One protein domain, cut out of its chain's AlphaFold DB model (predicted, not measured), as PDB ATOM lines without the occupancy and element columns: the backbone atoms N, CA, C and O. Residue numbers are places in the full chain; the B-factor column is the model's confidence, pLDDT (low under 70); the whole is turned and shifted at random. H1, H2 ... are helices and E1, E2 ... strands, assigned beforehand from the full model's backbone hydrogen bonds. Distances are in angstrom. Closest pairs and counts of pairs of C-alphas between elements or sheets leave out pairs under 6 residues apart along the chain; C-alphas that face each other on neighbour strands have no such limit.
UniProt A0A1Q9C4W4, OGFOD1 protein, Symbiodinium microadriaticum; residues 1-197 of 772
ATOM      1  N   MET A   1     279.737 317.690 291.547       44.81
ATOM      2  CA  MET A   1     281.032 317.766 290.830       44.81
ATOM      3  C   MET A   1     281.619 316.377 290.635       44.81
ATOM      4  O   MET A   1     281.680 315.955 289.493       44.81
ATOM      5  N   GLU A   2     281.945 315.638 291.702       42.94
ATOM      6  CA  GLU A   2     282.391 314.234 291.593       42.94
ATOM      7  C   GLU A   2     281.352 313.329 290.919       42.94
ATOM      8  O   GLU A   2     281.715 312.556 290.052       42.94
ATOM      9  N   LEU A   3     280.055 313.512 291.191       44.22
ATOM     10  CA  LEU A   3     278.971 312.804 290.487       44.22
ATOM     11  C   LEU A   3     278.924 313.074 288.970       44.22
ATOM     12  O   LEU A   3     278.662 312.167 288.191       44.22
ATOM     13  N   ALA A   4     279.209 314.309 288.541       47.44
ATOM     14  CA  ALA A   4     279.211 314.680 287.124       47.44
ATOM     15  C   ALA A   4     280.491 314.215 286.407       47.44
ATOM     16  O   ALA A   4     280.441 313.883 285.228       47.44
ATOM     17  N   LEU A   5     281.622 314.168 287.121       50.66
ATOM     18  CA  LEU A   5     282.895 313.635 286.621       50.66
ATOM     19  C   LEU A   5     282.902 312.096 286.601       50.66
ATOM     20  O   LEU A   5     283.356 311.519 285.627       50.66
ATOM     21  N   ALA A   6     282.301 311.433 287.591       49.28
ATOM     22  CA  ALA A   6     282.107 309.982 287.604       49.28
ATOM     23  C   ALA A   6     281.120 309.517 286.516       49.28
ATOM     24  O   ALA A   6     281.315 308.464 285.914       49.28
ATOM     25  N   ALA A   7     280.091 310.319 286.210       48.84
ATOM     26  CA  ALA A   7     279.221 310.086 285.056       48.84
ATOM     27  C   ALA A   7     279.954 310.294 283.711       48.84
ATOM     28  O   ALA A   7     279.657 309.599 282.741       48.84
ATOM     29  N   ALA A   8     280.922 311.214 283.647       48.97
ATOM     30  CA  ALA A   8     281.764 311.438 282.467       48.97
ATOM     31  C   ALA A   8     282.778 310.294 282.245       48.97
ATOM     32  O   ALA A   8     282.896 309.783 281.134       48.97
ATOM     33  N   ASP A   9     283.434 309.821 283.309       49.22
ATOM     34  CA  ASP A   9     284.364 308.683 283.247       49.22
ATOM     35  C   ASP A   9     283.641 307.372 282.880       49.22
ATOM     36  O   ASP A   9     284.143 306.589 282.074       49.22
ATOM     37  N   GLY A  10     282.421 307.159 283.390       47.69
ATOM     38  CA  GLY A  10     281.593 306.000 283.034       47.69
ATOM     39  C   GLY A  10     280.999 306.044 281.619       47.69
ATOM     40  O   GLY A  10     280.673 304.999 281.061       47.69
ATOM     41  N   THR A  11     280.865 307.228 281.010       47.84
ATOM     42  CA  THR A  11     280.358 307.364 279.633       47.84
ATOM     43  C   THR A  11     281.472 307.198 278.603       47.84
ATOM     44  O   THR A  11     281.277 306.463 277.641       47.84
ATOM     45  N   ALA A  12     282.662 307.772 278.822       44.62
ATOM     46  CA  ALA A  12     283.806 307.671 277.903       44.62
ATOM     47  C   ALA A  12     284.237 306.221 277.588       44.62
ATOM     48  O   ALA A  12     284.627 305.920 276.458       44.62
ATOM     49  N   GLN A  13     284.138 305.306 278.558       43.78
ATOM     50  CA  GLN A  13     284.501 303.897 278.373       43.78
ATOM     51  C   GLN A  13     283.455 303.124 277.546       43.78
ATOM     52  O   GLN A  13     283.830 302.392 276.629       43.78
ATOM     53  N   ALA A  14     282.159 303.368 277.781       48.50
ATOM     54  CA  ALA A  14     281.063 302.768 277.013       48.50
ATOM     55  C   ALA A  14     281.076 303.194 275.532       48.50
ATOM     56  O   ALA A  14     280.708 302.426 274.646       48.50
ATOM     57  N   TRP A  15     281.553 304.407 275.238       50.16
ATOM     58  CA  TRP A  15     281.664 304.908 273.870       50.16
ATOM     59  C   TRP A  15     282.632 304.083 273.011       50.16
ATOM     60  O   TRP A  15     282.282 303.703 271.896       50.16
ATOM     61  N   ASN A  16     283.804 303.710 273.533       48.06
ATOM     62  CA  ASN A  16     284.776 302.893 272.790       48.06
ATOM     63  C   ASN A  16     284.247 301.487 272.438       48.06
ATOM     64  O   ASN A  16     284.626 300.925 271.409       48.06
ATOM     65  N   GLU A  17     283.349 300.934 273.256       50.22
ATOM     66  CA  GLU A  17     282.666 299.659 272.996       50.22
ATOM     67  C   GLU A  17     281.566 299.804 271.928       50.22
ATOM     68  O   GLU A  17     281.422 298.949 271.047       50.22
ATOM     69  N   VAL A  18     280.837 300.926 271.945       50.06
ATOM     70  CA  VAL A  18     279.807 301.283 270.953       50.06
ATOM     71  C   VAL A  18     280.414 301.553 269.566       50.06
ATOM     72  O   VAL A  18     279.800 301.206 268.556       50.06
ATOM     73  N   TYR A  19     281.635 302.099 269.495       53.19
ATOM     74  CA  TYR A  19     282.317 302.464 268.244       53.19
ATOM     75  C   TYR A  19     283.015 301.310 267.501       53.19
ATOM     76  O   TYR A  19     283.562 301.526 266.413       53.19
ATOM     77  N   ARG A  20     282.981 300.069 268.010       55.91
ATOM     78  CA  ARG A  20     283.473 298.907 267.242       55.91
ATOM     79  C   ARG A  20     282.621 298.697 265.983       55.91
ATOM     80  O   ARG A  20     281.400 298.574 266.053       55.91
ATOM     81  N   HIS A  21     283.289 298.648 264.826       54.94
ATOM     82  CA  HIS A  21     282.674 298.646 263.494       54.94
ATOM     83  C   HIS A  21     281.557 297.585 263.360       54.94
ATOM     84  O   HIS A  21     281.841 296.388 263.466       54.94
ATOM     85  N   PRO A  22     280.298 297.971 263.076       55.16
ATOM     86  CA  PRO A  22     279.158 297.068 263.196       55.16
ATOM     87  C   PRO A  22     278.925 296.124 262.017       55.16
ATOM     88  O   PRO A  22     278.002 295.317 262.069       55.16
ATOM     89  N   ALA A  23     279.796 296.139 261.003       54.03
ATOM     90  CA  ALA A  23     279.731 295.249 259.835       54.03
ATOM     91  C   ALA A  23     279.756 293.734 260.156       54.03
ATOM     92  O   ALA A  23     279.702 292.918 259.242       54.03
ATOM     93  N   ARG A  24     279.851 293.340 261.432       56.56
ATOM     94  CA  ARG A  24     279.816 291.945 261.890       56.56
ATOM     95  C   ARG A  24     278.587 291.584 262.729       56.56
ATOM     96  O   ARG A  24     278.459 290.426 263.108       56.56
ATOM     97  N   TYR A  25     277.698 292.529 263.036       70.38
ATOM     98  CA  TYR A  25     276.552 292.261 263.906       70.38
ATOM     99  C   TYR A  25     275.298 291.924 263.098       70.38
ATOM    100  O   TYR A  25     274.950 292.616 262.142       70.38
ATOM    101  N   GLY A  26     274.567 290.891 263.526       81.31
ATOM    102  CA  GLY A  26     273.203 290.663 263.053       81.31
ATOM    103  C   GLY A  26     272.284 291.836 263.425       81.31
ATOM    104  O   GLY A  26     272.525 292.550 264.401       81.31
ATOM    105  N   TRP A  27     271.187 292.027 262.683       86.69
ATOM    106  CA  TRP A  27     270.281 293.170 262.879       86.69
ATOM    107  C   TRP A  27     269.755 293.318 264.313       86.69
ATOM    108  O   TRP A  27     269.620 294.432 264.813       86.69
ATOM    109  N   LYS A  28     269.487 292.202 265.007       79.12
ATOM    110  CA  LYS A  28     269.056 292.219 266.415       79.12
ATOM    111  C   LYS A  28     270.118 292.842 267.328       79.12
ATOM    112  O   LYS A  28     269.791 293.717 268.132       79.12
ATOM    113  N   ALA A  29     271.378 292.432 267.174       77.44
ATOM    114  CA  ALA A  29     272.508 292.976 267.922       77.44
ATOM    115  C   ALA A  29     272.737 294.460 267.588       77.44
ATOM    116  O   ALA A  29     272.901 295.275 268.495       77.44
ATOM    117  N   TYR A  30     272.625 294.836 266.309       87.38
ATOM    118  CA  TYR A  30     272.627 296.238 265.886       87.38
ATOM    119  C   TYR A  30     271.529 297.062 266.586       87.38
ATOM    120  O   TYR A  30     271.834 298.063 267.229       87.38
ATOM    121  N   CYS A  31     270.261 296.635 266.536       86.88
ATOM    122  CA  CYS A  31     269.149 297.348 267.175       86.88
ATOM    123  C   CYS A  31     269.318 297.485 268.694       86.88
ATOM    124  O   CYS A  31     268.839 298.453 269.288       86.88
ATOM    125  N   ARG A  32     269.955 296.508 269.350       82.06
ATOM    126  CA  ARG A  32     270.286 296.577 270.780       82.06
ATOM    127  C   ARG A  32     271.320 297.673 271.040       82.06
ATOM    128  O   ARG A  32     271.058 298.562 271.846       82.06
ATOM    129  N   ARG A  33     272.430 297.659 270.298       81.00
ATOM    130  CA  ARG A  33     273.507 298.652 270.417       81.00
ATOM    131  C   ARG A  33     273.050 300.063 270.063       81.00
ATOM    132  O   ARG A  33     273.371 300.998 270.781       81.00
ATOM    133  N   PHE A  34     272.239 300.214 269.017       87.69
ATOM    134  CA  PHE A  34     271.660 301.505 268.643       87.69
ATOM    135  C   PHE A  34     270.798 302.088 269.775       87.69
ATOM    136  O   PHE A  34     270.951 303.254 270.124       87.69
ATOM    137  N   ARG A  35     269.951 301.268 270.419       86.38
ATOM    138  CA  ARG A  35     269.161 301.701 271.586       86.38
ATOM    139  C   ARG A  35     270.041 302.086 272.775       86.38
ATOM    140  O   ARG A  35     269.768 303.102 273.404       86.38
ATOM    141  N   GLN A  36     271.080 301.305 273.068       80.00
ATOM    142  CA  GLN A  36     272.034 301.620 274.138       80.00
ATOM    143  C   GLN A  36     272.759 302.945 273.872       80.00
ATOM    144  O   GLN A  36     272.823 303.786 274.766       80.00
ATOM    145  N   ALA A  37     273.222 303.170 272.639       82.25
ATOM    146  CA  ALA A  37     273.841 304.428 272.232       82.25
ATOM    147  C   ALA A  37     272.879 305.614 272.421       82.25
ATOM    148  O   ALA A  37     273.234 306.577 273.093       82.25
ATOM    149  N   CYS A  38     271.631 305.514 271.943       86.12
ATOM    150  CA  CYS A  38     270.632 306.566 272.160       86.12
ATOM    151  C   CYS A  38     270.364 306.836 273.650       86.12
ATOM    152  O   CYS A  38     270.237 307.990 274.038       86.12
ATOM    153  N   GLN A  39     270.303 305.806 274.500       83.69
ATOM    154  CA  GLN A  39     270.094 305.987 275.944       83.69
ATOM    155  C   GLN A  39     271.267 306.711 276.620       83.69
ATOM    156  O   GLN A  39     271.052 307.522 277.522       83.69
ATOM    157  N   LEU A  40     272.505 306.429 276.203       78.00
ATOM    158  CA  LEU A  40     273.687 307.143 276.692       78.00
ATOM    159  C   LEU A  40     273.657 308.617 276.265       78.00
ATOM    160  O   LEU A  40     273.891 309.494 277.097       78.00
ATOM    161  N   GLU A  41     273.286 308.893 275.013       82.88
ATOM    162  CA  GLU A  41     273.120 310.254 274.480       82.88
ATOM    163  C   GLU A  41     272.005 311.025 275.204       82.88
ATOM    164  O   GLU A  41     272.190 312.185 275.573       82.88
ATOM    165  N   GLU A  42     270.870 310.382 275.494       84.81
ATOM    166  CA  GLU A  42     269.760 310.974 276.256       84.81
ATOM    167  C   GLU A  42     270.163 311.324 277.691       84.81
ATOM    168  O   GLU A  42     269.803 312.388 278.200       84.81
ATOM    169  N   ARG A  43     270.946 310.461 278.347       81.50
ATOM    170  CA  ARG A  43     271.489 310.743 279.684       81.50
ATOM    171  C   ARG A  43     272.470 311.909 279.653       81.50
ATOM    172  O   ARG A  43     272.414 312.762 280.538       81.50
ATOM    173  N   ALA A  44     273.325 311.975 278.634       78.12
ATOM    174  CA  ALA A  44     274.236 313.098 278.440       78.12
ATOM    175  C   ALA A  44     273.471 314.413 278.201       78.12
ATOM    176  O   ALA A  44     273.811 315.433 278.802       78.12
ATOM    177  N   LEU A  45     272.393 314.390 277.403       82.06
ATOM    178  CA  LEU A  45     271.489 315.533 277.212       82.06
ATOM    179  C   LEU A  45     270.858 315.998 278.525       82.06
ATOM    180  O   LEU A  45     270.859 317.197 278.814       82.06
ATOM    181  N   ALA A  46     270.318 315.064 279.310       84.00
ATOM    182  CA  ALA A  46     269.682 315.372 280.586       84.00
ATOM    183  C   ALA A  46     270.679 316.027 281.553       84.00
ATOM    184  O   ALA A  46     270.418 317.114 282.068       84.00
ATOM    185  N   ALA A  47     271.870 315.437 281.700       82.12
ATOM    186  CA  ALA A  47     272.938 315.994 282.524       82.12
ATOM    187  C   ALA A  47     273.389 317.381 282.030       82.12
ATOM    188  O   ALA A  47     273.560 318.306 282.824       82.12
ATOM    189  N   TYR A  48     273.532 317.574 280.715       80.62
ATOM    190  CA  TYR A  48     273.892 318.872 280.143       80.62
ATOM    191  C   TYR A  48     272.833 319.951 280.430       80.62
ATOM    192  O   TYR A  48     273.173 321.104 280.726       80.62
ATOM    193  N   ALA A  49     271.548 319.592 280.360       83.06
ATOM    194  CA  ALA A  49     270.435 320.488 280.663       83.06
ATOM    195  C   ALA A  49     270.405 320.892 282.147       83.06
ATOM    196  O   ALA A  49     270.221 322.073 282.451       83.06
ATOM    197  N   GLU A  50     270.664 319.951 283.059       84.88
ATOM    198  CA  GLU A  50     270.755 320.207 284.505       84.88
ATOM    199  C   GLU A  50     271.904 321.151 284.880       84.88
ATOM    200  O   GLU A  50     271.802 321.902 285.847       84.88
ATOM    201  N   LEU A  51     272.989 321.170 284.099       82.75
ATOM    202  CA  LEU A  51     274.126 322.067 284.326       82.75
ATOM    203  C   LEU A  51     273.879 323.507 283.849       82.75
ATOM    204  O   LEU A  51     274.642 324.407 284.204       82.75
ATOM    205  N   ARG A  52     272.820 323.759 283.066       82.19
ATOM    206  CA  ARG A  52     272.516 325.083 282.493       82.19
ATOM    207  C   ARG A  52     272.369 326.205 283.535       82.19
ATOM    208  O   ARG A  52     272.945 327.269 283.304       82.19
ATOM    209  N   PRO A  53     271.668 326.020 284.671       88.00
ATOM    210  CA  PRO A  53     271.516 327.061 285.689       88.00
ATOM    211  C   PRO A  53     272.824 327.400 286.414       88.00
ATOM    212  O   PRO A  53     272.936 328.472 287.000       88.00
ATOM    213  N   LEU A  54     273.817 326.504 286.378       86.25
ATOM    214  CA  LEU A  54     275.094 326.687 287.069       86.25
ATOM    215  C   LEU A  54     276.051 327.615 286.300       86.25
ATOM    216  O   LEU A  54     277.025 328.098 286.877       86.25
ATOM    217  N   GLY A  55     275.773 327.890 285.023       85.56
ATOM    218  CA  GLY A  55     276.533 328.803 284.168       85.56
ATOM    219  C   GLY A  55     277.424 328.109 283.128       85.56
ATOM    220  O   GLY A  55     277.795 326.942 283.255       85.56
ATOM    221  N   GLU A  56     277.806 328.865 282.092       77.62
ATOM    222  CA  GLU A  56     278.510 328.385 280.883       77.62
ATOM    223  C   GLU A  56     279.835 327.659 281.192       77.62
ATOM    224  O   GLU A  56     280.226 326.717 280.500       77.62
ATOM    225  N   GLN A  57     280.524 328.046 282.270       82.50
ATOM    226  CA  GLN A  57     281.779 327.415 282.686       82.50
ATOM    227  C   GLN A  57     281.603 325.928 283.043       82.50
ATOM    228  O   GLN A  57     282.495 325.121 282.770       82.50
ATOM    229  N   TRP A  58     280.474 325.551 283.649       80.31
ATOM    230  CA  TRP A  58     280.212 324.167 284.054       80.31
ATOM    231  C   TRP A  58     279.833 323.289 282.875       80.31
ATOM    232  O   TRP A  58     280.312 322.161 282.780       80.31
ATOM    233  N   GLN A  59     279.068 323.842 281.936       77.50
ATOM    234  CA  GLN A  59     278.774 323.187 280.666       77.50
ATOM    235  C   GLN A  59     280.066 322.916 279.891       77.50
ATOM    236  O   GLN A  59     280.302 321.778 279.501       77.50
ATOM    237  N   LYS A  60     280.979 323.894 279.779       74.25
ATOM    238  CA  LYS A  60     282.298 323.695 279.144       74.25
ATOM    239  C   LYS A  60     283.130 322.607 279.823       74.25
ATOM    240  O   LYS A  60     283.729 321.778 279.144       74.25
ATOM    241  N   LYS A  61     283.159 322.572 281.161       76.75
ATOM    242  CA  LYS A  61     283.877 321.525 281.909       76.75
ATOM    243  C   LYS A  61     283.289 320.135 281.668       76.75
ATOM    244  O   LYS A  61     284.054 319.202 281.460       76.75
ATOM    245  N   TYR A  62     281.965 320.004 281.689       75.25
ATOM    246  CA  TYR A  62     281.284 318.736 281.428       75.25
ATOM    247  C   TYR A  62     281.480 318.271 279.983       75.25
ATOM    248  O   TYR A  62     281.803 317.109 279.755       75.25
ATOM    249  N   THR A  63     281.385 319.197 279.025       70.69
ATOM    250  CA  THR A  63     281.596 318.925 277.594       70.69
ATOM    251  C   THR A  63     283.000 318.385 277.339       70.69
ATOM    252  O   THR A  63     283.158 317.322 276.740       70.69
ATOM    253  N   LYS A  64     284.007 319.048 277.922       70.62
ATOM    254  CA  LYS A  64     285.408 318.622 277.866       70.62
ATOM    255  C   LYS A  64     285.652 317.278 278.559       70.62
ATOM    256  O   LYS A  64     286.435 316.480 278.061       70.62
ATOM    257  N   ALA A  65     285.016 317.034 279.707       66.06
ATOM    258  CA  ALA A  65     285.188 315.797 280.471       66.06
ATOM    259  C   ALA A  65     284.555 314.580 279.777       66.06
ATOM    260  O   ALA A  65     285.143 313.508 279.781       66.06
ATOM    261  N   CYS A  66     283.388 314.749 279.152       61.56
ATOM    262  CA  CYS A  66     282.687 313.669 278.450       61.56
ATOM    263  C   CYS A  66     283.183 313.454 277.012       61.56
ATOM    264  O   CYS A  66     282.648 312.599 276.311       61.56
ATOM    265  N   GLY A  67     284.118 314.278 276.520       61.41
ATOM    266  CA  GLY A  67     284.476 314.292 275.099       61.41
ATOM    267  C   GLY A  67     283.300 314.660 274.180       61.41
ATOM    268  O   GLY A  67     283.301 314.301 273.004       61.41
ATOM    269  N   LEU A  68     282.287 315.377 274.691       59.00
ATOM    270  CA  LEU A  68     281.120 315.844 273.920       59.00
ATOM    271  C   LEU A  68     281.509 316.833 272.810       59.00
ATOM    272  O   LEU A  68     280.732 317.037 271.880       59.00
ATOM    273  N   ASP A  69     282.711 317.409 272.895       52.97
ATOM    274  CA  ASP A  69     283.295 318.260 271.856       52.97
ATOM    275  C   ASP A  69     283.684 317.477 270.584       52.97
ATOM    276  O   ASP A  69     283.854 318.098 269.536       52.97
ATOM    277  N   VAL A  70     283.842 316.144 270.646       53.12
ATOM    278  CA  VAL A  70     284.413 315.360 269.531       53.12
ATOM    279  C   VAL A  70     283.653 314.061 269.244       53.12
ATOM    280  O   VAL A  70     283.381 313.785 268.079       53.12
ATOM    281  N   ASP A  71     283.239 313.303 270.268       52.56
ATOM    282  CA  ASP A  71     282.839 311.901 270.067       52.56
ATOM    283  C   ASP A  71     281.497 311.508 270.699       52.56
ATOM    284  O   ASP A  71     280.826 310.632 270.178       52.56
ATOM    285  N   ALA A  72     281.020 312.129 271.779       54.78
ATOM    286  CA  ALA A  72     279.859 311.580 272.507       54.78
ATOM    287  C   ALA A  72     278.470 311.860 271.874       54.78
ATOM    288  O   ALA A  72     277.453 311.465 272.433       54.78
ATOM    289  N   CYS A  73     278.398 312.532 270.719       62.34
ATOM    290  CA  CYS A  73     277.123 312.953 270.107       62.34
ATOM    291  C   CYS A  73     276.793 312.275 268.770       62.34
ATOM    292  O   CYS A  73     275.809 312.639 268.127       62.34
ATOM    293  N   VAL A  74     277.644 311.360 268.304       74.12
ATOM    294  CA  VAL A  74     277.560 310.797 266.948       74.12
ATOM    295  C   VAL A  74     277.532 309.274 266.925       74.12
ATOM    296  O   VAL A  74     277.451 308.698 265.846       74.12
ATOM    297  N   GLY A  75     277.542 308.592 268.071       80.31
ATOM    298  CA  GLY A  75     277.653 307.131 268.088       80.31
ATOM    299  C   GLY A  75     276.404 306.423 267.616       80.31
ATOM    300  O   GLY A  75     276.511 305.487 266.820       80.31
ATOM    301  N   SER A  76     275.217 306.906 267.986       88.00
ATOM    302  CA  SER A  76     273.981 306.390 267.393       88.00
ATOM    303  C   SER A  76     273.945 306.635 265.878       88.00
ATOM    304  O   SER A  76     273.581 305.731 265.120       88.00
ATOM    305  N   LEU A  77     274.402 307.804 265.410       89.62
ATOM    306  CA  LEU A  77     274.460 308.150 263.985       89.62
ATOM    307  C   LEU A  77     275.472 307.284 263.219       89.62
ATOM    308  O   LEU A  77     275.140 306.756 262.161       89.62
ATOM    309  N   MET A  78     276.671 307.067 263.761       87.38
ATOM    310  CA  MET A  78     277.688 306.188 263.179       87.38
ATOM    311  C   MET A  78     277.207 304.739 263.110       87.38
ATOM    312  O   MET A  78     277.391 304.077 262.089       87.38
ATOM    313  N   LEU A  79     276.565 304.237 264.170       86.25
ATOM    314  CA  LEU A  79     275.946 302.912 264.151       86.25
ATOM    315  C   LEU A  79     274.878 302.824 263.057       86.25
ATOM    316  O   LEU A  79     274.848 301.846 262.311       86.25
ATOM    317  N   ALA A  80     274.011 303.834 262.951       91.25
ATOM    318  CA  ALA A  80     272.958 303.877 261.945       91.25
ATOM    319  C   ALA A  80     273.494 303.971 260.513       91.25
ATOM    320  O   ALA A  80     272.953 303.314 259.632       91.25
ATOM    321  N   LEU A  81     274.571 304.719 260.276       91.00
ATOM    322  CA  LEU A  81     275.208 304.788 258.962       91.00
ATOM    323  C   LEU A  81     275.888 303.464 258.604       91.00
ATOM    324  O   LEU A  81     275.685 302.952 257.511       91.00
ATOM    325  N   ASN A  82     276.635 302.859 259.527       88.25
ATOM    326  CA  ASN A  82     277.393 301.635 259.252       88.25
ATOM    327  C   ASN A  82     276.531 300.373 259.051       88.25
ATOM    328  O   ASN A  82     277.066 299.353 258.620       88.25
ATOM    329  N   VAL A  83     275.235 300.394 259.388       90.94
ATOM    330  CA  VAL A  83     274.322 299.278 259.067       90.94
ATOM    331  C   VAL A  83     273.738 299.392 257.653       90.94
ATOM    332  O   VAL A  83     273.156 298.427 257.155       90.94
ATOM    333  N   LEU A  84     273.850 300.560 257.009       91.44
ATOM    334  CA  LEU A  84     273.380 300.735 255.640       91.44
ATOM    335  C   LEU A  84     274.300 299.968 254.672       91.44
ATOM    336  O   LEU A  84     275.526 300.063 254.775       91.44
ATOM    337  N   PRO A  85     273.738 299.207 253.719       87.94
ATOM    338  CA  PRO A  85     274.532 298.421 252.782       87.94
ATOM    339  C   PRO A  85     275.379 299.336 251.890       87.94
ATOM    340  O   PRO A  85     274.862 300.276 251.304       87.94
ATOM    341  N   GLY A  86     276.682 299.070 251.781       87.19
ATOM    342  CA  GLY A  86     277.590 299.886 250.962       87.19
ATOM    343  C   GLY A  86     277.947 301.247 251.571       87.19
ATOM    344  O   GLY A  86     278.517 302.087 250.877       87.19
ATOM    345  N   VAL A  87     277.638 301.487 252.852       88.19
ATOM    346  CA  VAL A  87     278.098 302.674 253.589       88.19
ATOM    347  C   VAL A  87     279.286 302.323 254.476       88.19
ATOM    348  O   VAL A  87     279.276 301.327 255.199       88.19
ATOM    349  N   ARG A  88     280.320 303.165 254.444       81.88
ATOM    350  CA  ARG A  88     281.478 303.084 255.341       81.88
ATOM    351  C   ARG A  88     281.685 304.425 256.021       81.88
ATOM    352  O   ARG A  88     281.945 305.419 255.348       81.88
ATOM    353  N   THR A  89     281.604 304.468 257.346       80.69
ATOM    354  CA  THR A  89     281.926 305.699 258.079       80.69
ATOM    355  C   THR A  89     283.437 305.933 258.052       80.69
ATOM    356  O   THR A  89     284.214 305.021 258.322       80.69
ATOM    357  N   LEU A  90     283.853 307.146 257.695       71.31
ATOM    358  CA  LEU A  90     285.255 307.510 257.476       71.31
ATOM    359  C   LEU A  90     285.886 308.127 258.720       71.31
ATOM    360  O   LEU A  90     287.031 307.825 259.049       71.31
ATOM    361  N   SER A  91     285.137 308.990 259.404       69.75
ATOM    362  CA  SER A  91     285.591 309.671 260.614       69.75
ATOM    363  C   SER A  91     284.437 310.354 261.343       69.75
ATOM    364  O   SER A  91     283.576 310.968 260.705       69.75
ATOM    365  N   SER A  92     284.494 310.342 262.672       64.44
ATOM    366  CA  SER A  92     283.893 311.347 263.552       64.44
ATOM    367  C   SER A  92     285.017 312.280 264.004       64.44
ATOM    368  O   SER A  92     285.778 311.944 264.905       64.44
ATOM    369  N   CYS A  93     285.250 313.393 263.308       53.91
ATOM    370  CA  CYS A  93     286.353 314.294 263.659       53.91
ATOM    371  C   CYS A  93     286.002 315.759 263.397       53.91
ATOM    372  O   CYS A  93     285.419 316.093 262.369       53.91
ATOM    373  N   ASN A  94     286.501 316.623 264.283       42.88
ATOM    374  CA  ASN A  94     286.495 318.086 264.187       42.88
ATOM    375  C   ASN A  94     287.581 318.634 263.228       42.88
ATOM    376  O   ASN A  94     287.892 319.819 263.245       42.88
ATOM    377  N   SER A  95     288.232 317.775 262.435       41.78
ATOM    378  CA  SER A  95     289.405 318.154 261.641       41.78
ATOM    379  C   SER A  95     289.399 317.511 260.263       41.78
ATOM    380  O   SER A  95     290.036 316.475 260.077       41.78
ATOM    381  N   ILE A  96     288.744 318.134 259.283       37.91
ATOM    382  CA  ILE A  96     289.050 317.871 257.875       37.91
ATOM    383  C   ILE A  96     289.016 319.204 257.094       37.91
ATOM    384  O   ILE A  96     287.964 319.662 256.662       37.91
ATOM    385  N   HIS A  97     290.225 319.762 256.914       39.25
ATOM    386  CA  HIS A  97     290.655 320.817 255.971       39.25
ATOM    387  C   HIS A  97     290.325 322.294 256.277       39.25
ATOM    388  O   HIS A  97     289.358 322.619 256.963       39.25
ATOM    389  N   GLU A  98     291.179 323.189 255.747       34.94
ATOM    390  CA  GLU A  98     290.955 324.644 255.675       34.94
ATOM    391  C   GLU A  98     289.545 324.914 255.127       34.94
ATOM    392  O   GLU A  98     289.259 324.628 253.965       34.94
ATOM    393  N   GLY A  99     288.651 325.412 255.988       46.75
ATOM    394  CA  GLY A  99     287.250 325.705 255.661       46.75
ATOM    395  C   GLY A  99     286.210 325.020 256.557       46.75
ATOM    396  O   GLY A  99     285.065 325.464 256.579       46.75
ATOM    397  N   ALA A 100     286.573 323.991 257.332       48.00
ATOM    398  CA  ALA A 100     285.693 323.442 258.365       48.00
ATOM    399  C   ALA A 100     285.757 324.325 259.624       48.00
ATOM    400  O   ALA A 100     286.775 324.364 260.314       48.00
ATOM    401  N   HIS A 101     284.687 325.068 259.911       51.75
ATOM    402  CA  HIS A 101     284.577 325.826 261.156       51.75
ATOM    403  C   HIS A 101     284.517 324.853 262.345       51.75
ATOM    404  O   HIS A 101     283.784 323.868 262.285       51.75
ATOM    405  N   GLU A 102     285.209 325.161 263.449       51.50
ATOM    406  CA  GLU A 102     285.201 324.430 264.740       51.50
ATOM    407  C   GLU A 102     283.790 324.315 265.391       51.50
ATOM    408  O   GLU A 102     283.627 323.905 266.543       51.50
ATOM    409  N   GLU A 103     282.738 324.693 264.660       55.31
ATOM    410  CA  GLU A 103     281.366 324.893 265.106       55.31
ATOM    411  C   GLU A 103     280.359 323.874 264.538       55.31
ATOM    412  O   GLU A 103     279.161 323.998 264.805       55.31
ATOM    413  N   GLU A 104     280.798 322.818 263.852       59.34
ATOM    414  CA  GLU A 104     279.913 321.769 263.321       59.34
ATOM    415  C   GLU A 104     280.250 320.397 263.939       59.34
ATOM    416  O   GLU A 104     281.406 319.991 263.966       59.34
ATOM    417  N   ALA A 105     279.252 319.650 264.437       59.75
ATOM    418  CA  ALA A 105     279.423 318.197 264.596       59.75
ATOM    419  C   ALA A 105     279.359 317.560 263.209       59.75
ATOM    420  O   ALA A 105     278.459 317.903 262.443       59.75
ATOM    421  N   LEU A 106     280.289 316.655 262.900       74.75
ATOM    422  CA  LEU A 106     280.476 316.094 261.564       74.75
ATOM    423  C   LEU A 106     280.599 314.569 261.645       74.75
ATOM    424  O   LEU A 106     281.482 314.051 262.330       74.75
ATOM    425  N   VAL A 107     279.765 313.851 260.892       75.56
ATOM    426  CA  VAL A 107     280.017 312.440 260.562       75.56
ATOM    427  C   VAL A 107     280.270 312.332 259.073       75.56
ATOM    428  O   VAL A 107     279.367 312.563 258.266       75.56
ATOM    429  N   ALA A 108     281.505 311.983 258.716       80.69
ATOM    430  CA  ALA A 108     281.882 311.733 257.335       80.69
ATOM    431  C   ALA A 108     281.685 310.253 257.004       80.69
ATOM    432  O   ALA A 108     282.159 309.377 257.732       80.69
ATOM    433  N   PHE A 109     281.033 309.965 255.884       83.62
ATOM    434  CA  PHE A 109     280.849 308.605 255.393       83.62
ATOM    435  C   PHE A 109     281.035 308.526 253.878       83.62
ATOM    436  O   PHE A 109     280.854 309.505 253.157       83.62
ATOM    437  N   ALA A 110     281.412 307.347 253.405       82.69
ATOM    438  CA  ALA A 110     281.418 306.975 252.002       82.69
ATOM    439  C   ALA A 110     280.193 306.112 251.705       82.69
ATOM    440  O   ALA A 110     279.837 305.262 252.522       82.69
ATOM    441  N   ALA A 111     279.592 306.297 250.534       85.31
ATOM    442  CA  ALA A 111     278.571 305.401 250.005       85.31
ATOM    443  C   ALA A 111     279.027 304.856 248.649       85.31
ATOM    444  O   ALA A 111     279.503 305.617 247.805       85.31
ATOM    445  N   GLU A 112     278.882 303.549 248.442       85.19
ATOM    446  CA  GLU A 112     279.194 302.886 247.168       85.19
ATOM    447  C   GLU A 112     278.221 303.306 246.053       85.19
ATOM    448  O   GLU A 112     278.609 303.374 244.889       85.19
ATOM    449  N   VAL A 113     276.975 303.644 246.413       89.06
ATOM    450  CA  VAL A 113     275.918 304.063 245.484       89.06
ATOM    451  C   VAL A 113     275.419 305.462 245.854       89.06
ATOM    452  O   VAL A 113     275.032 305.716 246.994       89.06
ATOM    453  N   GLU A 114     275.397 306.372 244.879       89.94
ATOM    454  CA  GLU A 114     274.995 307.777 245.073       89.94
ATOM    455  C   GLU A 114     273.522 307.924 245.482       89.94
ATOM    456  O   GLU A 114     273.186 308.800 246.278       89.94
ATOM    457  N   GLU A 115     272.657 307.018 245.025       93.94
ATOM    458  CA  GLU A 115     271.250 306.957 245.432       93.94
ATOM    459  C   GLU A 115     271.095 306.763 246.946       93.94
ATOM    460  O   GLU A 115     270.269 307.417 247.579       93.94
ATOM    461  N   LEU A 116     271.931 305.924 247.563       92.56
ATOM    462  CA  LEU A 116     271.872 305.697 249.003       92.56
ATOM    463  C   LEU A 116     272.291 306.944 249.787       92.56
ATOM    464  O   LEU A 116     271.690 307.263 250.812       92.56
ATOM    465  N   ALA A 117     273.284 307.684 249.292       91.94
ATOM    466  CA  ALA A 117     273.663 308.960 249.882       91.94
ATOM    467  C   ALA A 117     272.526 309.990 249.784       91.94
ATOM    468  O   ALA A 117     272.273 310.711 250.747       91.94
ATOM    469  N   GLN A 118     271.797 310.008 248.665       94.25
ATOM    470  CA  GLN A 118     270.618 310.855 248.491       94.25
ATOM    471  C   GLN A 118     269.481 310.463 249.449       94.25
ATOM    472  O   GLN A 118     268.877 311.335 250.070       94.25
ATOM    473  N   GLN A 119     269.238 309.166 249.658       95.56
ATOM    474  CA  GLN A 119     268.259 308.691 250.643       95.56
ATOM    475  C   GLN A 119     268.652 309.067 252.079       95.56
ATOM    476  O   GLN A 119     267.786 309.401 252.891       95.56
ATOM    477  N   VAL A 120     269.950 309.045 252.407       94.06
ATOM    478  CA  VAL A 120     270.452 309.558 253.690       94.06
ATOM    479  C   VAL A 120     270.203 311.063 253.794       94.06
ATOM    480  O   VAL A 120     269.690 311.499 254.822       94.06
ATOM    481  N   ALA A 121     270.490 311.840 252.744       94.50
ATOM    482  CA  ALA A 121     270.242 313.283 252.696       94.50
ATOM    483  C   ALA A 121     268.761 313.635 252.906       94.50
ATOM    484  O   ALA A 121     268.434 314.563 253.642       94.50
ATOM    485  N   GLU A 122     267.854 312.871 252.299       95.31
ATOM    486  CA  GLU A 122     266.408 313.006 252.498       95.31
ATOM    487  C   GLU A 122     265.986 312.640 253.922       95.31
ATOM    488  O   GLU A 122     265.154 313.330 254.510       95.31
ATOM    489  N   ALA A 123     266.573 311.586 254.498       94.88
ATOM    490  CA  ALA A 123     266.260 311.151 255.855       94.88
ATOM    491  C   ALA A 123     266.718 312.166 256.915       94.88
ATOM    492  O   ALA A 123     265.952 312.472 257.827       94.88
ATOM    493  N   VAL A 124     267.943 312.691 256.811       93.25
ATOM    494  CA  VAL A 124     268.486 313.657 257.789       93.25
ATOM    495  C   VAL A 124     268.062 315.102 257.509       93.25
ATOM    496  O   VAL A 124     268.150 315.949 258.394       93.25
ATOM    497  N   GLY A 125     267.579 315.381 256.296       94.00
ATOM    498  CA  GLY A 125     267.256 316.713 255.799       94.00
ATOM    499  C   GLY A 125     268.428 317.353 255.050       94.00
ATOM    500  O   GLY A 125     269.565 317.350 255.516       94.00
ATOM    501  N   GLN A 126     268.139 317.970 253.899       90.06
ATOM    502  CA  GLN A 126     269.146 318.586 253.016       90.06
ATOM    503  C   GLN A 126     269.964 319.693 253.705       90.06
ATOM    504  O   GLN A 126     271.112 319.928 253.346       90.06
ATOM    505  N   SER A 127     269.410 320.354 254.726       87.19
ATOM    506  CA  SER A 127     270.131 321.353 255.526       87.19
ATOM    507  C   SER A 127     271.213 320.757 256.432       87.19
ATOM    508  O   SER A 127     272.083 321.492 256.881       87.19
ATOM    509  N   HIS A 128     271.158 319.451 256.702       88.12
ATOM    510  CA  HIS A 128     272.083 318.714 257.566       88.12
ATOM    511  C   HIS A 128     273.028 317.811 256.773       88.12
ATOM    512  O   HIS A 128     273.697 316.956 257.351       88.12
ATOM    513  N   PHE A 129     273.067 317.958 255.450       91.06
ATOM    514  CA  PHE A 129     273.787 317.065 254.559       91.06
ATOM    515  C   PHE A 129     274.580 317.852 253.523       91.06
ATOM    516  O   PHE A 129     274.056 318.763 252.888       91.06
ATOM    517  N   ARG A 130     275.850 317.496 253.312       89.06
ATOM    518  CA  ARG A 130     276.641 318.044 252.200       89.06
ATOM    519  C   ARG A 130     277.571 317.007 251.588       89.06
ATOM    520  O   ARG A 130     278.144 316.175 252.293       89.06
ATOM    521  N   LYS A 131     277.768 317.093 250.270       87.88
ATOM    522  CA  LYS A 131     278.825 316.358 249.563       87.88
ATOM    523  C   LYS A 131     280.166 317.005 249.916       87.88
ATOM    524  O   LYS A 131     280.301 318.219 249.789       87.88
ATOM    525  N   SER A 132     281.120 316.216 250.406       77.00
ATOM    526  CA  SER A 132     282.420 316.729 250.844       77.00
ATOM    527  C   SER A 132     283.409 316.742 249.692       77.00
ATOM    528  O   SER A 132     283.716 317.819 249.192       77.00
ATOM    529  N   GLN A 133     283.887 315.576 249.247       73.88
ATOM    530  CA  GLN A 133     284.875 315.464 248.172       73.88
ATOM    531  C   GLN A 133     284.765 314.114 247.443       73.88
ATOM    532  O   GLN A 133     284.182 313.149 247.942       73.88
ATOM    533  N   GLU A 134     285.342 314.047 246.244       72.62
ATOM    534  CA  GLU A 134     285.677 312.788 245.572       72.62
ATOM    535  C   GLU A 134     287.135 312.459 245.891       72.62
ATOM    536  O   GLU A 134     288.020 313.288 245.682       72.62
ATOM    537  N   GLY A 135     287.383 311.277 246.456       68.31
ATOM    538  CA  GLY A 135     288.704 310.882 246.936       68.31
ATOM    539  C   GLY A 135     289.025 309.418 246.655       68.31
ATOM    540  O   GLY A 135     288.194 308.649 246.171       68.31
ATOM    541  N   VAL A 136     290.255 309.023 246.983       56.72
ATOM    542  CA  VAL A 136     290.731 307.638 246.885       56.72
ATOM    543  C   VAL A 136     291.193 307.193 248.272       56.72
ATOM    544  O   VAL A 136     292.131 307.765 248.822       56.72
ATOM    545  N   ILE A 137     290.517 306.203 248.867       58.78
ATOM    546  CA  ILE A 137     290.950 305.604 250.136       58.78
ATOM    547  C   ILE A 137     291.818 304.410 249.790       58.78
ATOM    548  O   ILE A 137     291.396 303.500 249.071       58.78
ATOM    549  N   GLN A 138     293.024 304.406 250.348       56.38
ATOM    550  CA  GLN A 138     293.862 303.224 250.386       56.38
ATOM    551  C   GLN A 138     293.602 302.495 251.711       56.38
ATOM    552  O   GLN A 138     293.907 303.047 252.775       56.38
ATOM    553  N   PRO A 139     292.994 301.295 251.692       57.72
ATOM    554  CA  PRO A 139     292.726 300.549 252.915       57.72
ATOM    555  C   PRO A 139     294.028 300.245 253.665       57.72
ATOM    556  O   PRO A 139     295.063 299.979 253.056       57.72
ATOM    557  N   ARG A 140     293.991 300.244 255.006       45.56
ATOM    558  CA  ARG A 140     295.155 299.874 255.843       45.56
ATOM    559  C   ARG A 140     295.509 298.383 255.769       45.56
ATOM    560  O   ARG A 140     296.544 297.980 256.292       45.56
ATOM    561  N   ILE A 141     294.651 297.565 255.161       53.94
ATOM    562  CA  ILE A 141     294.854 296.126 255.016       53.94
ATOM    563  C   ILE A 141     295.752 295.892 253.798       53.94
ATOM    564  O   ILE A 141     295.407 296.261 252.675       53.94
ATOM    565  N   ALA A 142     296.926 295.297 254.026       42.84
ATOM    566  CA  ALA A 142     297.895 295.022 252.972       42.84
ATOM    567  C   ALA A 142     297.278 294.120 251.885       42.84
ATOM    568  O   ALA A 142     296.888 292.990 252.169       42.84
ATOM    569  N   GLY A 143     297.205 294.624 250.648       68.25
ATOM    570  CA  GLY A 143     296.734 293.880 249.472       68.25
ATOM    571  C   GLY A 143     295.402 294.348 248.873       68.25
ATOM    572  O   GLY A 143     295.090 293.954 247.750       68.25
ATOM    573  N   GLU A 144     294.634 295.213 249.544       67.56
ATOM    574  CA  GLU A 144     293.411 295.772 248.953       67.56
ATOM    575  C   GLU A 144     293.727 296.928 247.985       67.56
ATOM    576  O   GLU A 144     294.515 297.828 248.288       67.56
ATOM    577  N   LYS A 145     293.113 296.905 246.792       70.94
ATOM    578  CA  LYS A 145     293.248 297.981 245.797       70.94
ATOM    579  C   LYS A 145     292.580 299.254 246.317       70.94
ATOM    580  O   LYS A 145     291.535 299.192 246.956       70.94
ATOM    581  N   ALA A 146     293.176 300.403 246.009       70.19
ATOM    582  CA  ALA A 146     292.588 301.692 246.334       70.19
ATOM    583  C   ALA A 146     291.226 301.842 245.632       70.19
ATOM    584  O   ALA A 146     291.114 301.574 244.434       70.19
ATOM    585  N   VAL A 147     290.200 302.241 246.383       72.12
ATOM    586  CA  VAL A 147     288.831 302.393 245.872       72.12
ATOM    587  C   VAL A 147     288.499 303.880 245.848       72.12
ATOM    588  O   VAL A 147     288.645 304.572 246.860       72.12
ATOM    589  N   ALA A 148     288.090 304.379 244.680       74.88
ATOM    590  CA  ALA A 148     287.535 305.720 244.562       74.88
ATOM    591  C   ALA A 148     286.192 305.764 245.300       74.88
ATOM    592  O   ALA A 148     285.358 304.877 245.124       74.88
ATOM    593  N   PHE A 149     285.985 306.780 246.129       74.38
ATOM    594  CA  PHE A 149     284.766 306.931 246.911       74.38
ATOM    595  C   PHE A 149     284.294 308.385 246.886       74.38
ATOM    596  O   PHE A 149     285.091 309.328 246.836       74.38
ATOM    597  N   LYS A 150     282.974 308.561 246.942       82.25
ATOM    598  CA  LYS A 150     282.332 309.850 247.208       82.25
ATOM    599  C   LYS A 150     282.117 309.964 248.712       82.25
ATOM    600  O   LYS A 150     281.528 309.056 249.303       82.25
ATOM    601  N   SER A 151     282.600 311.043 249.329       83.31
ATOM    602  CA  SER A 151     282.345 311.319 250.741       83.31
ATOM    603  C   SER A 151     281.213 312.314 250.938       83.31
ATOM    604  O   SER A 151     281.053 313.301 250.212       83.31
ATOM    605  N   TYR A 152     280.443 312.056 251.981       87.31
ATOM    606  CA  TYR A 152     279.305 312.846 252.406       87.31
ATOM    607  C   TYR A 152     279.453 313.158 253.888       87.31
ATOM    608  O   TYR A 152     280.078 312.401 254.632       87.31
ATOM    609  N   ILE A 153     278.895 314.286 254.308       86.19
ATOM    610  CA  ILE A 153     278.942 314.752 255.690       86.19
ATOM    611  C   ILE A 153     277.512 314.980 256.158       86.19
ATOM    612  O   ILE A 153     276.771 315.736 255.527       86.19
ATOM    613  N   VAL A 154     277.166 314.372 257.293       86.56
ATOM    614  CA  VAL A 154     276.010 314.776 258.101       86.56
ATOM    615  C   VAL A 154     276.485 315.767 259.158       86.56
ATOM    616  O   VAL A 154     277.453 315.476 259.866       86.56
ATOM    617  N   PHE A 155     275.832 316.927 259.248       87.19
ATOM    618  CA  PHE A 155     276.232 318.004 260.151       87.19
ATOM    619  C   PHE A 155     275.058 318.719 260.830       87.19
ATOM    620  O   PHE A 155     273.921 318.707 260.362       87.19
ATOM    621  N   SER A 156     275.331 319.339 261.976       83.25
ATOM    622  CA  SER A 156     274.366 320.151 262.733       83.25
ATOM    623  C   SER A 156     274.508 321.629 262.365       83.25
ATOM    624  O   SER A 156     275.615 322.155 262.419       83.25
ATOM    625  N   VAL A 157     273.391 322.323 262.120       74.50
ATOM    626  CA  VAL A 157     273.363 323.765 261.772       74.50
ATOM    627  C   VAL A 157     273.152 324.645 263.018       74.50
ATOM    628  O   VAL A 157     273.035 325.865 262.925       74.50
ATOM    629  N   ALA A 158     273.086 324.040 264.209       63.34
ATOM    630  CA  ALA A 158     272.835 324.705 265.485       63.34
ATOM    631  C   ALA A 158     273.894 325.755 265.898       63.34
ATOM    632  O   ALA A 158     274.728 325.518 266.775       63.34
ATOM    633  N   THR A 159     273.802 326.962 265.341       59.94
ATOM    634  CA  THR A 159     274.506 328.153 265.829       59.94
ATOM    635  C   THR A 159     273.507 329.135 266.445       59.94
ATOM    636  O   THR A 159     272.443 329.423 265.891       59.94
ATOM    637  N   LYS A 160     273.819 329.654 267.636       52.53
ATOM    638  CA  LYS A 160     273.088 330.761 268.266       52.53
ATOM    639  C   LYS A 160     274.013 331.969 268.316       52.53
ATOM    640  O   LYS A 160     275.013 331.938 269.022       52.53
ATOM    641  N   ALA A 161     273.673 333.033 267.584       60.69
ATOM    642  CA  ALA A 161     274.452 334.279 267.539       60.69
ATOM    643  C   ALA A 161     275.953 334.069 267.222       60.69
ATOM    644  O   ALA A 161     276.808 334.697 267.842       60.69
ATOM    645  N   GLY A 162     276.268 333.151 266.296       59.59
ATOM    646  CA  GLY A 162     277.652 332.822 265.933       59.59
ATOM    647  C   GLY A 162     278.431 332.075 267.020       59.59
ATOM    648  O   GLY A 162     279.647 332.191 267.075       59.59
ATOM    649  N   ARG A 163     277.741 331.379 267.937       57.81
ATOM    650  CA  ARG A 163     278.352 330.410 268.853       57.81
ATOM    651  C   ARG A 163     277.645 329.058 268.767       57.81
ATOM    652  O   ARG A 163     276.417 329.024 268.624       57.81
ATOM    653  N   PRO A 164     278.380 327.949 268.912       61.91
ATOM    654  CA  PRO A 164     277.803 326.614 268.874       61.91
ATOM    655  C   PRO A 164     276.892 326.349 270.086       61.91
ATOM    656  O   PRO A 164     277.311 326.493 271.236       61.91
ATOM    657  N   ASP A 165     275.639 325.946 269.840       74.81
ATOM    658  CA  ASP A 165     274.714 325.475 270.884       74.81
ATOM    659  C   ASP A 165     274.843 323.953 271.019       74.81
ATOM    660  O   ASP A 165     274.191 323.192 270.302       74.81
ATOM    661  N   GLY A 166     275.714 323.505 271.929       73.38
ATOM    662  CA  GLY A 166     276.016 322.081 272.125       73.38
ATOM    663  C   GLY A 166     274.787 321.215 272.432       73.38
ATOM    664  O   GLY A 166     274.715 320.076 271.974       73.38
ATOM    665  N   LEU A 167     273.782 321.765 273.129       77.25
ATOM    666  CA  LEU A 167     272.546 321.042 273.441       77.25
ATOM    667  C   LEU A 167     271.723 320.804 272.175       77.25
ATOM    668  O   LEU A 167     271.308 319.679 271.896       77.25
ATOM    669  N   ARG A 168     271.508 321.867 271.398       81.44
ATOM    670  CA  ARG A 168     270.754 321.790 270.146       81.44
ATOM    671  C   ARG A 168     271.472 320.916 269.116       81.44
ATOM    672  O   ARG A 168     270.825 320.129 268.438       81.44
ATOM    673  N   ARG A 169     272.804 320.987 269.054       78.12
ATOM    674  CA  ARG A 169     273.635 320.124 268.204       78.12
ATOM    675  C   ARG A 169     273.428 318.642 268.510       78.12
ATOM    676  O   ARG A 169     273.201 317.859 267.593       78.12
ATOM    677  N   LEU A 170     273.477 318.255 269.785       79.19
ATOM    678  CA  LEU A 170     273.254 316.866 270.195       79.19
ATOM    679  C   LEU A 170     271.821 316.412 269.865       79.19
ATOM    680  O   LEU A 170     271.630 315.320 269.338       79.19
ATOM    681  N   GLN A 171     270.820 317.273 270.067       86.00
ATOM    682  CA  GLN A 171     269.437 316.989 269.660       86.00
ATOM    683  C   GLN A 171     269.292 316.783 268.141       86.00
ATOM    684  O   GLN A 171     268.631 315.834 267.719       86.00
ATOM    685  N   GLU A 172     269.922 317.632 267.323       87.50
ATOM    686  CA  GLU A 172     269.918 317.518 265.856       87.50
ATOM    687  C   GLU A 172     270.610 316.221 265.390       87.50
ATOM    688  O   GLU A 172     270.075 315.512 264.537       87.50
ATOM    689  N   MET A 173     271.743 315.841 265.993       87.12
ATOM    690  CA  MET A 173     272.449 314.594 265.653       87.12
ATOM    691  C   MET A 173     271.692 313.334 266.072       87.12
ATOM    692  O   MET A 173     271.612 312.383 265.295       87.12
ATOM    693  N   MET A 174     271.054 313.336 267.240       88.12
ATOM    694  CA  MET A 174     270.178 312.239 267.656       88.12
ATOM    695  C   MET A 174     268.955 312.090 266.745       88.12
ATOM    696  O   MET A 174     268.531 310.972 266.439       88.12
ATOM    697  N   ALA A 175     268.378 313.208 266.293       91.56
ATOM    698  CA  ALA A 175     267.281 313.189 265.333       91.56
ATOM    699  C   ALA A 175     267.735 312.588 263.993       91.56
ATOM    700  O   ALA A 175     267.071 311.684 263.476       91.56
ATOM    701  N   ALA A 176     268.902 313.005 263.490       91.62
ATOM    702  CA  ALA A 176     269.516 312.431 262.297       91.62
ATOM    703  C   ALA A 176     269.768 310.921 262.457       91.62
ATOM    704  O   ALA A 176     269.389 310.139 261.588       91.62
ATOM    705  N   ALA A 177     270.315 310.479 263.594       92.06
ATOM    706  CA  ALA A 177     270.561 309.064 263.876       92.06
ATOM    707  C   ALA A 177     269.283 308.215 263.816       92.06
ATOM    708  O   ALA A 177     269.257 307.158 263.184       92.06
ATOM    709  N   ARG A 178     268.195 308.689 264.438       94.38
ATOM    710  CA  ARG A 178     266.886 308.015 264.412       94.38
ATOM    711  C   ARG A 178     266.297 307.968 263.001       94.38
ATOM    712  O   ARG A 178     265.708 306.952 262.625       94.38
ATOM    713  N   ALA A 179     266.480 309.025 262.212       95.50
ATOM    714  CA  ALA A 179     266.036 309.056 260.824       95.50
ATOM    715  C   ALA A 179     266.801 308.044 259.954       95.50
ATOM    716  O   ALA A 179     266.180 307.264 259.228       95.50
ATOM    717  N   VAL A 180     268.129 307.975 260.096       94.56
ATOM    718  CA  VAL A 180     268.972 306.991 259.396       94.56
ATOM    719  C   VAL A 180     268.645 305.561 259.844       94.56
ATOM    720  O   VAL A 180     268.526 304.669 259.008       94.56
ATOM    721  N   HIS A 181     268.395 305.328 261.135       94.69
ATOM    722  CA  HIS A 181     267.938 304.025 261.634       94.69
ATOM    723  C   HIS A 181     266.596 303.601 261.012       94.69
ATOM    724  O   HIS A 181     266.417 302.446 260.615       94.69
ATOM    725  N   SER A 182     265.652 304.539 260.880       95.56
ATOM    726  CA  SER A 182     264.371 304.300 260.208       95.56
ATOM    727  C   SER A 182     264.556 303.958 258.725       95.56
ATOM    728  O   SER A 182     263.927 303.022 258.224       95.56
ATOM    729  N   LEU A 183     265.458 304.661 258.028       95.25
ATOM    730  CA  LEU A 183     265.848 304.343 256.651       95.25
ATOM    731  C   LEU A 183     266.421 302.924 256.547       95.25
ATOM    732  O   LEU A 183     265.927 302.136 255.742       95.25
ATOM    733  N   ALA A 184     267.378 302.567 257.406       93.56
ATOM    734  CA  ALA A 184     267.967 301.232 257.441       93.56
ATOM    735  C   ALA A 184     266.906 300.136 257.629       93.56
ATOM    736  O   ALA A 184     266.933 299.112 256.944       93.56
ATOM    737  N   ARG A 185     265.922 300.371 258.508       94.00
ATOM    738  CA  ARG A 185     264.812 299.436 258.726       94.00
ATOM    739  C   ARG A 185     263.961 299.265 257.468       94.00
ATOM    740  O   ARG A 185     263.637 298.135 257.119       94.00
ATOM    741  N   ARG A 186     263.626 300.359 256.773       96.06
ATOM    742  CA  ARG A 186     262.853 300.309 255.517       96.06
ATOM    743  C   ARG A 186     263.593 299.546 254.423       96.06
ATOM    744  O   ARG A 186     262.997 298.666 253.812       96.06
ATOM    745  N   LEU A 187     264.876 299.843 254.215       93.38
ATOM    746  CA  LEU A 187     265.702 299.165 253.210       93.38
ATOM    747  C   LEU A 187     265.819 297.667 253.487       93.38
ATOM    748  O   LEU A 187     265.720 296.855 252.570       93.38
ATOM    749  N   ARG A 188     265.956 297.289 254.761       91.75
ATOM    750  CA  ARG A 188     265.974 295.884 255.161       91.75
ATOM    751  C   ARG A 188     264.638 295.190 254.907       91.75
ATOM    752  O   ARG A 188     264.638 294.116 254.315       91.75
ATOM    753  N   CYS A 189     263.519 295.794 255.310       91.69
ATOM    754  CA  CYS A 189     262.192 295.234 255.045       91.69
ATOM    755  C   CYS A 189     261.922 295.097 253.540       91.69
ATOM    756  O   CYS A 189     261.361 294.092 253.122       91.69
ATOM    757  N   ALA A 190     262.357 296.064 252.724       91.94
ATOM    758  CA  ALA A 190     262.259 295.979 251.271       91.94
ATOM    759  C   ALA A 190     263.091 294.809 250.719       91.94
ATOM    760  O   ALA A 190     262.571 294.001 249.960       91.94
ATOM    761  N   ALA A 191     264.341 294.652 251.165       90.12
ATOM    762  CA  ALA A 191     265.194 293.537 250.751       90.12
ATOM    763  C   ALA A 191     264.640 292.166 251.185       90.12
ATOM    764  O   ALA A 191     264.741 291.195 250.437       90.12
ATOM    765  N   GLU A 192     264.052 292.069 252.379       90.25
ATOM    766  CA  GLU A 192     263.393 290.849 252.865       90.25
ATOM    767  C   GLU A 192     262.109 290.543 252.084       90.25
ATOM    768  O   GLU A 192     261.869 289.382 251.762       90.25
ATOM    769  N   ALA A 193     261.328 291.559 251.714       89.88
ATOM    770  CA  ALA A 193     260.146 291.396 250.873       89.88
ATOM    771  C   ALA A 193     260.513 290.933 249.454       89.88
ATOM    772  O   ALA A 193     259.878 290.016 248.936       89.88
ATOM    773  N   THR A 194     261.568 291.492 248.849       89.31
ATOM    774  CA  THR A 194     262.072 291.031 247.546       89.31
ATOM    775  C   THR A 194     262.528 289.576 247.626       89.31
ATOM    776  O   THR A 194     262.093 288.768 246.815       89.31
ATOM    777  N   LYS A 195     263.292 289.204 248.664       87.38
ATOM    778  CA  LYS A 195     263.702 287.807 248.896       87.38
ATOM    779  C   LYS A 195     262.519 286.867 249.113       87.38
ATOM    780  O   LYS A 195     262.544 285.747 248.623       87.38
ATOM    781  N   ALA A 196     261.491 287.299 249.842       82.75
ATOM    782  CA  ALA A 196     260.281 286.507 250.045       82.75
ATOM    783  C   ALA A 196     259.493 286.328 248.738       82.75
ATOM    784  O   ALA A 196     258.950 285.255 248.498       82.75
ATOM    785  N   THR A 197     259.473 287.352 247.881       82.25
ATOM    786  CA  THR A 197     258.813 287.304 246.567       82.25
ATOM    787  C   THR A 197     259.588 286.418 245.586       82.25
ATOM    788  O   THR A 197     258.976 285.665 244.840       82.25
TER     789      THR A 197
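What this domain is: This is residues 1 to 197 of the 772 residues of the protein "OGFOD1 protein" of Symbiodinium microadriaticum (UniProt A0A1Q9C4W4). A strongly twisted sheet of four strands has two short helices, H4 and H5, over one face, and the long helix H6 packs on both of them, its last residues, 189 to 197, sticking out. H2 runs beside H6 in the opposite direction, and H1, on which H3 packs, lies along H2 on the side away from H6. The printed part has 197 residues, with six named helices and four named strands in the order H1, H2, H3, H4, E1, E2, H5, E3, E4, H6; the class is mixed, helices and strands. The sheet's order is E1, E2, E4, E3, all antiparallel. The whole is compact, with a radius of gyration of the C-alphas of 17.5 A and spans of 57 by 39 by 35 A.

Where its parts are: The strands are E1, residues 87 to 92, E2, residues 106 to 111, E4, residues 147 to 155 and 24.6 A long from first to last C-alpha, and E3, residues 129 to 137 and 21.1 A, which bends by 65 degrees at residue 134. H4 is residues 75 to 82 and H5 residues 114 to 124. H6, residues 166 to 197, measures 46.5 A and ends at C-alpha 197, (258.813, 287.304, 246.567). H2 is residues 27 to 50, 34.6 A; H1, residues 2 to 18, 24.5 A, begins at C-alpha 2, (282.391, 314.234, 291.593); H3 is residues 56 to 65.

How they stand to each other: In the sheet, E1 and E2 are a hairpin, with N 88 and O 110 within hydrogen-bond range at 2.9 A; between the neighbours E2 and E4, N 109 and O 152 are within hydrogen-bond range at 2.9 A; E3 and E4 are also a hairpin, with N 132 and O 151 within hydrogen-bond range at 2.9 A. E2, H5 and E3 form a split strand-helix-strand unit, two strands running the same way with E4 between them, its crossover right-handed. H4, H5 and H6 on one face make two layers, helices over a sheet. H5 lies over E2 and E4 at a height over the sheet of 8.9 A. H4 and H6 touch, C-alphas 77 and 177 being closest at 4.0 A; H5 and H6 touch at a steep tilt of 50 degrees, C-alphas 124 and 176 closest at 4.8 A. H2 touches H6 with residues 38 to 49 alone, C-alphas 45 and 167 closest at 6.8 A. H1, H2 and H3 form an up and down bundle, each running against the one before; H1 touches H3, C-alphas 8 and 65 closest at 5.9 A. Every O i to N i+4 pair is within hydrogen-bond range in H2, H3, H4, H5 and H6; in H1, 9 of 13 are.

The domain as a whole: The C-alphas farthest apart, those of Leu 54 and Thr 197, are 58.8 A apart. The printed part has no cut, and E1 to E2 is a long link of 13 residues. Mean pLDDT of the printed part is 74.4; it is under 70 in residues 1 to 24, 65 to 73, 91 to 105, 135 to 144 and 158 to 164.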